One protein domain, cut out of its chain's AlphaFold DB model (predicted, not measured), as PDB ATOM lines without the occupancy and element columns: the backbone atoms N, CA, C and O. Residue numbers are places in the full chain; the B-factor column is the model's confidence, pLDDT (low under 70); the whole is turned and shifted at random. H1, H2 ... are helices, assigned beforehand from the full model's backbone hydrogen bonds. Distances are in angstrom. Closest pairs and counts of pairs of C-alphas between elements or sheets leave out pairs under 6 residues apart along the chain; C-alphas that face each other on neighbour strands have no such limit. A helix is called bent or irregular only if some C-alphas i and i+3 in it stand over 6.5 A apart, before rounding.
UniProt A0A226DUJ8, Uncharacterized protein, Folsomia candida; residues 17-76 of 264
ATOM      1  N   ILE A  17     180.726 240.641 266.641       91.25
ATOM      2  CA  ILE A  17     182.165 240.333 266.616       91.25
ATOM      3  C   ILE A  17     182.688 240.368 265.180       91.25
ATOM      4  O   ILE A  17     183.767 240.906 264.930       91.25
ATOM      5  N   GLN A  18     181.928 239.821 264.231       89.81
ATOM      6  CA  GLN A  18     182.323 239.804 262.830       89.81
ATOM      7  C   GLN A  18     182.375 241.216 262.237       89.81
ATOM      8  O   GLN A  18     183.348 241.553 261.559       89.81
ATOM      9  N   ASP A  19     181.400 242.067 262.550       87.00
ATOM     10  CA  ASP A  19     181.405 243.475 262.150       87.00
ATOM     11  C   ASP A  19     182.573 244.240 262.782       87.00
ATOM     12  O   ASP A  19     183.279 244.975 262.090       87.00
ATOM     13  N   PHE A  20     182.856 244.016 264.068       89.38
ATOM     14  CA  PHE A  20     184.002 244.622 264.748       89.38
ATOM     15  C   PHE A  20     185.343 244.221 264.113       89.38
ATOM     16  O   PHE A  20     186.208 245.073 263.881       89.38
ATOM     17  N   LEU A  21     185.519 242.936 263.790       90.56
ATOM     18  CA  LEU A  21     186.718 242.440 263.113       90.56
ATOM     19  C   LEU A  21     186.836 243.009 261.698       90.56
ATOM     20  O   LEU A  21     187.917 243.435 261.308       90.56
ATOM     21  N   ASN A  22     185.734 243.090 260.951       88.56
ATOM     22  CA  ASN A  22     185.721 243.689 259.618       88.56
ATOM     23  C   ASN A  22     186.093 245.177 259.659       88.56
ATOM     24  O   ASN A  22     186.901 245.629 258.849       88.56
ATOM     25  N   ILE A  23     185.566 245.933 260.627       84.50
ATOM     26  CA  ILE A  23     185.940 247.336 260.850       84.50
ATOM     27  C   ILE A  23     187.425 247.447 261.208       84.50
ATOM     28  O   ILE A  23     188.118 248.306 260.667       84.50
ATOM     29  N   SER A  24     187.932 246.556 262.064       86.50
ATOM     30  CA  SER A  24     189.349 246.507 262.443       86.50
ATOM     31  C   SER A  24     190.255 246.186 261.246       86.50
ATOM     32  O   SER A  24     191.296 246.808 261.070       86.50
ATOM     33  N   LEU A  25     189.849 245.270 260.365       88.12
ATOM     34  CA  LEU A  25     190.585 244.953 259.137       88.12
ATOM     35  C   LEU A  25     190.608 246.133 258.158       88.12
ATOM     36  O   LEU A  25     191.654 246.431 257.585       88.12
ATOM     37  N   ILE A  26     189.487 246.848 258.015       84.00
ATOM     38  CA  ILE A  26     189.426 248.089 257.227       84.00
ATOM     39  C   ILE A  26     190.356 249.152 257.830       84.00
ATOM     40  O   ILE A  26     191.065 249.829 257.090       84.00
ATOM     41  N   LEU A  27     190.390 249.267 259.160       79.50
ATOM     42  CA  LEU A  27     191.286 250.147 259.917       79.50
ATOM     43  C   LEU A  27     192.766 249.894 259.637       79.50
ATOM     44  O   LEU A  27     193.532 250.837 259.478       79.50
ATOM     45  N   PHE A  28     193.162 248.626 259.562       83.56
ATOM     46  CA  PHE A  28     194.537 248.234 259.263       83.56
ATOM     47  C   PHE A  28     194.863 248.248 257.762       83.56
ATOM     48  O   PHE A  28     195.941 247.804 257.372       83.56
ATOM     49  N   GLY A  29     193.942 248.707 256.904       80.69
ATOM     50  CA  GLY A  29     194.111 248.675 255.450       80.69
ATOM     51  C   GLY A  29     194.103 247.258 254.856       80.69
ATOM     52  O   GLY A  29     194.387 247.081 253.672       80.69
ATOM     53  N   GLN A  30     193.750 246.237 255.643       87.50
ATOM     54  CA  GLN A  30     193.668 244.836 255.224       87.50
ATOM     55  C   GLN A  30     192.288 244.531 254.642       87.50
ATOM     56  O   GLN A  30     191.492 243.771 255.193       87.50
ATOM     57  N   VAL A  31     191.977 245.174 253.520       85.88
ATOM     58  CA  VAL A  31     190.628 245.124 252.967       85.88
ATOM     59  C   VAL A  31     190.465 243.935 252.024       85.88
ATOM     60  O   VAL A  31     191.073 243.873 250.957       85.88
ATOM     61  N   GLY A  32     189.622 242.982 252.417       83.81
ATOM     62  CA  GLY A  32     189.221 241.849 251.590       83.81
ATOM     63  C   GLY A  32     187.938 242.128 250.805       83.81
ATOM     64  O   GLY A  32     187.164 243.035 251.114       83.81
ATOM     65  N   ARG A  33     187.660 241.294 249.795       80.81
ATOM     66  CA  ARG A  33     186.416 241.379 249.003       80.81
ATOM     67  C   ARG A  33     185.159 241.223 249.877       80.81
ATOM     68  O   ARG A  33     184.134 241.834 249.587       80.81
ATOM     69  N   ASP A  34     185.246 240.434 250.946       85.50
ATOM     70  CA  ASP A  34     184.121 240.152 251.843       85.50
ATOM     71  C   ASP A  34     183.881 241.239 252.896       85.50
ATOM     72  O   ASP A  34     182.760 241.385 253.379       85.50
ATOM     73  N   THR A  35     184.887 242.060 253.198       81.69
ATOM     74  CA  THR A  35     184.836 243.079 254.257       81.69
ATOM     75  C   THR A  35     183.842 244.204 253.935       81.69
ATOM     76  O   THR A  35     183.291 244.838 254.831       81.69
ATOM     77  N   PHE A  36     183.531 244.417 252.650       81.69
ATOM     78  CA  PHE A  36     182.549 245.410 252.204       81.69
ATOM     79  C   PHE A  36     181.100 244.910 252.172       81.69
ATOM     80  O   PHE A  36     180.190 245.704 251.916       81.69
ATOM     81  N   LYS A  37     180.846 243.620 252.440       85.19
ATOM     82  CA  LYS A  37     179.484 243.061 252.396       85.19
ATOM     83  C   LYS A  37     178.537 243.758 253.379       85.19
ATOM     84  O   LYS A  37     177.374 243.955 253.030       85.19
ATOM     85  N   MET A  38     179.032 244.241 254.526       80.06
ATOM     86  CA  MET A  38     178.197 244.957 255.507       80.06
ATOM     87  C   MET A  38     177.650 246.302 254.994       80.06
ATOM     88  O   MET A  38     176.650 246.811 255.495       80.06
ATOM     89  N   PHE A  39     178.256 246.872 253.948       82.56
ATOM     90  CA  PHE A  39     177.846 248.154 253.371       82.56
ATOM     91  C   PHE A  39     176.946 248.021 252.135       82.56
ATOM     92  O   PHE A  39     176.454 249.028 251.618       82.56
ATOM     93  N   TYR A  40     176.693 246.796 251.660       82.62
ATOM     94  CA  TYR A  40     176.031 246.556 250.375       82.62
ATOM     95  C   TYR A  40     174.617 247.155 250.297       82.62
ATOM     96  O   TYR A  40     174.232 247.696 249.260       82.62
ATOM     97  N   ASN A  41     173.880 247.142 251.413       84.25
ATOM     98  CA  ASN A  41     172.506 247.651 251.491       84.25
ATOM     99  C   ASN A  41     172.409 249.163 251.775       84.25
ATOM    100  O   ASN A  41     171.314 249.716 251.739       84.25
ATOM    101  N   LYS A  42     173.527 249.856 252.050       85.62
ATOM    102  CA  LYS A  42     173.544 251.281 252.450       85.62
ATOM    103  C   LYS A  42     174.605 252.095 251.698       85.62
ATOM    104  O   LYS A  42     175.246 252.971 252.276       85.62
ATOM    105  N   LYS A  43     174.779 251.829 250.397       81.12
ATOM    106  CA  LYS A  43     175.854 252.403 249.557       81.12
ATOM    107  C   LYS A  43     175.984 253.928 249.669       81.12
ATOM    108  O   LYS A  43     177.086 254.426 249.862       81.12
ATOM    109  N   TRP A  44     174.869 254.656 249.618       86.56
ATOM    110  CA  TRP A  44     174.861 256.126 249.642       86.56
ATOM    111  C   TRP A  44     175.408 256.746 250.933       86.56
ATOM    112  O   TRP A  44     175.991 257.823 250.887       86.56
ATOM    113  N   ILE A  45     175.255 256.066 252.071       86.88
ATOM    114  CA  ILE A  45     175.759 256.539 253.369       86.88
ATOM    115  C   ILE A  45     177.164 255.982 253.625       86.88
ATOM    116  O   ILE A  45     178.027 256.674 254.154       86.88
ATOM    117  N   ALA A  46     177.413 254.739 253.215       84.75
ATOM    118  CA  ALA A  46     178.679 254.057 253.448       84.75
ATOM    119  C   ALA A  46     179.849 254.666 252.664       84.75
ATOM    120  O   ALA A  46     180.944 254.788 253.201       84.75
ATOM    121  N   VAL A  47     179.627 255.062 251.407       86.19
ATOM    122  CA  VAL A  47     180.680 255.601 250.532       86.19
ATOM    123  C   VAL A  47     181.354 256.858 251.105       86.19
ATOM    124  O   VAL A  47     182.577 256.834 251.224       86.19
ATOM    125  N   PRO A  48     180.643 257.932 251.506       90.88
ATOM    126  CA  PRO A  48     181.301 259.116 252.062       90.88
ATOM    127  C   PRO A  48     182.016 258.824 253.386       90.88
ATOM    128  O   PRO A  48     183.105 259.347 253.610       90.88
ATOM    129  N   ILE A  49     181.458 257.946 254.229       87.69
ATOM    130  CA  ILE A  49     182.106 257.512 255.475       87.69
ATOM    131  C   ILE A  49     183.424 256.800 255.166       87.69
ATOM    132  O   ILE A  49     184.449 257.140 255.748       87.69
ATOM    133  N   LEU A  50     183.420 255.860 254.217       86.81
ATOM    134  CA  LEU A  50     184.625 255.152 253.793       86.81
ATOM    135  C   LEU A  50     185.648 256.103 253.164       86.81
ATOM    136  O   LEU A  50     186.823 255.986 253.474       86.81
ATOM    137  N   ILE A  51     185.233 257.070 252.340       89.88
ATOM    138  CA  ILE A  51     186.148 258.056 251.739       89.88
ATOM    139  C   ILE A  51     186.831 258.900 252.819       89.88
ATOM    140  O   ILE A  51     188.055 259.007 252.823       89.88
ATOM    141  N   VAL A  52     186.058 259.474 253.748       90.50
ATOM    142  CA  VAL A  52     186.608 260.258 254.866       90.50
ATOM    143  C   VAL A  52     187.525 259.387 255.719       90.50
ATOM    144  O   VAL A  52     188.589 259.834 256.138       90.50
ATOM    145  N   TRP A  53     187.154 258.129 255.935       86.38
ATOM    146  CA  TRP A  53     187.957 257.198 256.709       86.38
ATOM    147  C   TRP A  53     189.274 256.822 256.035       86.38
ATOM    148  O   TRP A  53     190.321 256.912 256.667       86.38
ATOM    149  N   PHE A  54     189.256 256.441 254.759       87.12
ATOM    150  CA  PHE A  54     190.466 256.078 254.025       87.12
ATOM    151  C   PHE A  54     191.402 257.276 253.863       87.12
ATOM    152  O   PHE A  54     192.595 257.152 254.131       87.12
ATOM    153  N   LEU A  55     190.873 258.444 253.481       87.62
ATOM    154  CA  LEU A  55     191.695 259.633 253.247       87.62
ATOM    155  C   LEU A  55     192.176 260.287 254.543       87.62
ATOM    156  O   LEU A  55     193.326 260.699 254.626       87.62
ATOM    157  N   CYS A  56     191.318 260.409 255.556       86.81
ATOM    158  CA  CYS A  56     191.663 261.131 256.778       86.81
ATOM    159  C   CYS A  56     192.143 260.182 257.883       86.81
ATOM    160  O   CYS A  56     193.206 260.385 258.459       86.81
ATOM    161  N   GLY A  57     191.396 259.111 258.151       84.81
ATOM    162  CA  GLY A  57     191.747 258.136 259.184       84.81
ATOM    163  C   GLY A  57     192.985 257.317 258.822       84.81
ATOM    164  O   GLY A  57     193.995 257.375 259.511       84.81
ATOM    165  N   SER A  58     192.936 256.571 257.721       85.00
ATOM    166  CA  SER A  58     194.036 255.675 257.348       85.00
ATOM    167  C   SER A  58     195.245 256.453 256.828       85.00
ATOM    168  O   SER A  58     196.337 256.345 257.374       85.00
ATOM    169  N   PHE A  59     195.069 257.281 255.799       87.31
ATOM    170  CA  PHE A  59     196.211 257.910 255.137       87.31
ATOM    171  C   PHE A  59     196.870 259.011 255.988       87.31
ATOM    172  O   PHE A  59     198.082 258.995 256.201       87.31
ATOM    173  N   ILE A  60     196.108 259.967 256.532       89.94
ATOM    174  CA  ILE A  60     196.714 261.051 257.326       89.94
ATOM    175  C   ILE A  60     197.191 260.535 258.690       89.94
ATOM    176  O   ILE A  60     198.347 260.766 259.046       89.94
ATOM    177  N   ILE A  61     196.348 259.833 259.459       89.69
ATOM    178  CA  ILE A  61     196.727 259.431 260.825       89.69
ATOM    179  C   ILE A  61     197.717 258.266 260.808       89.69
ATOM    180  O   ILE A  61     198.759 258.382 261.449       89.69
ATOM    181  N   MET A  62     197.438 257.165 260.101       88.31
ATOM    182  CA  MET A  62     198.304 255.977 260.176       88.31
ATOM    183  C   MET A  62     199.579 256.132 259.345       88.31
ATOM    184  O   MET A  62     200.672 255.899 259.863       88.31
ATOM    185  N   GLU A  63     199.470 256.539 258.079       84.94
ATOM    186  CA  GLU A  63     200.640 256.568 257.187       84.94
ATOM    187  C   GLU A  63     201.512 257.809 257.380       84.94
ATOM    188  O   GLU A  63     202.733 257.699 257.361       84.94
ATOM    189  N   ASN A  64     200.928 258.987 257.607       89.94
ATOM    190  CA  ASN A  64     201.733 260.202 257.752       89.94
ATOM    191  C   ASN A  64     202.106 260.474 259.212       89.94
ATOM    192  O   ASN A  64     203.281 260.634 259.534       89.94
ATOM    193  N   LEU A  65     201.123 260.512 260.112       92.31
ATOM    194  CA  LEU A  65     201.356 260.939 261.493       92.31
ATOM    195  C   LEU A  65     201.984 259.831 262.341       92.31
ATOM    196  O   LEU A  65     203.027 260.034 262.960       92.31
ATOM    197  N   TYR A  66     201.380 258.644 262.348       93.19
ATOM    198  CA  TYR A  66     201.841 257.520 263.152       93.19
ATOM    199  C   TYR A  66     203.146 256.956 262.594       93.19
ATOM    200  O   TYR A  66     204.146 256.937 263.313       93.19
ATOM    201  N   MET A  67     203.190 256.600 261.304       93.75
ATOM    202  CA  MET A  67     204.425 256.124 260.674       93.75
ATOM    203  C   MET A  67     205.528 257.185 260.734       93.75
ATOM    204  O   MET A  67     206.655 256.860 261.096       93.75
ATOM    205  N   GLY A  68     205.204 258.455 260.464       94.12
ATOM    206  CA  GLY A  68     206.150 259.564 260.573       94.12
ATOM    207  C   GLY A  68     206.685 259.759 261.992       94.12
ATOM    208  O   GLY A  68     207.879 259.986 262.159       94.12
ATOM    209  N   SER A  69     205.854 259.599 263.027       93.69
ATOM    210  CA  SER A  69     206.304 259.673 264.424       93.69
ATOM    211  C   SER A  69     207.189 258.489 264.824       93.69
ATOM    212  O   SER A  69     208.192 258.689 265.507       93.69
ATOM    213  N   ILE A  70     206.889 257.276 264.345       93.88
ATOM    214  CA  ILE A  70     207.742 256.099 264.548       93.88
ATOM    215  C   ILE A  70     209.066 256.280 263.821       93.88
ATOM    216  O   ILE A  70     210.113 256.063 264.422       93.88
ATOM    217  N   PHE A  71     209.047 256.697 262.556       93.88
ATOM    218  CA  PHE A  71     210.275 256.963 261.816       93.88
ATOM    219  C   PHE A  71     211.079 258.080 262.463       93.88
ATOM    220  O   PHE A  71     212.282 257.924 262.613       93.88
ATOM    221  N   SER A  72     210.440 259.159 262.911       91.69
ATOM    222  CA  SER A  72     211.088 260.221 263.688       91.69
ATOM    223  C   SER A  72     211.742 259.664 264.956       91.69
ATOM    224  O   SER A  72     212.919 259.897 265.196       91.69
ATOM    225  N   TYR A  73     211.039 258.822 265.715       90.62
ATOM    226  CA  TYR A  73     211.582 258.185 266.915       90.62
ATOM    227  C   TYR A  73     212.723 257.192 266.627       90.62
ATOM    228  O   TYR A  73     213.684 257.119 267.388       90.62
ATOM    229  N   LEU A  74     212.630 256.418 265.543       90.81
ATOM    230  CA  LEU A  74     213.637 255.424 265.156       90.81
ATOM    231  C   LEU A  74     214.862 256.052 264.480       90.81
ATOM    232  O   LEU A  74     215.956 255.502 264.575       90.81
ATOM    233  N   SER A  75     214.673 257.176 263.785       90.50
ATOM    234  CA  SER A  75     215.744 257.962 263.160       90.50
ATOM    235  C   SER A  75     216.413 258.917 264.139       90.50
ATOM    236  O   SER A  75     217.583 259.250 263.950       90.50
ATOM    237  N   ALA A  76     215.713 259.323 265.201       88.31
ATOM    238  CA  ALA A  76     216.326 260.034 266.301       88.31
ATOM    239  C   ALA A  76     217.421 259.150 266.901       88.31
ATOM    240  O   ALA A  76     217.184 258.033 267.366       88.31
TER     241      ALA A  76
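What this domain is: This is residues 17 to 76 of the 264 residues of an uncharacterized protein of Folsomia candida (UniProt A0A226DUJ8). The shape is a hook: one long helix, H2, makes the shaft, and a sharp kink near residue 44 turns its first residues back toward the short helix H1, whose last residues come near the shaft at Ser 58. Residues 67 to 76 stick out at one end and residues 40 to 45 at the kink. The printed part has 60 residues with two named helices, H1 then H2, no named strand, and is all helix. It is loose, with a radius of gyration of the C-alphas of 14.1 A, and a rod spanning 48 by 23 by 17 A.

Where its parts are: H2, residues 37 to 75, measures 40.7 A from C-alpha 37 at (179.484, 243.061, 252.396) to C-alpha 75 at (215.744, 257.962, 263.160). It is irregular: C-alphas 41 and 44 are 9.0 A apart. H1, residues 17 to 27, begins with C-alpha 17 at (182.165, 240.333, 266.616).

How they stand to each other: H1 and H2 are close but not clearly touching; their closest C-alphas, of Leu 27 and Ser 58, are 6.7 A apart. They run the same way at a steep tilt of 53 degrees. Every O i to N i+4 pair is within hydrogen-bond range in H1, and 24 of 35 in H2.

The domain as a whole: The C-alphas farthest apart, of Asn 41 and Ala 76, are 47.9 A apart. The printed part has no cut, the link from H1 to H2 is short, and no printed residue has a pLDDT under 70.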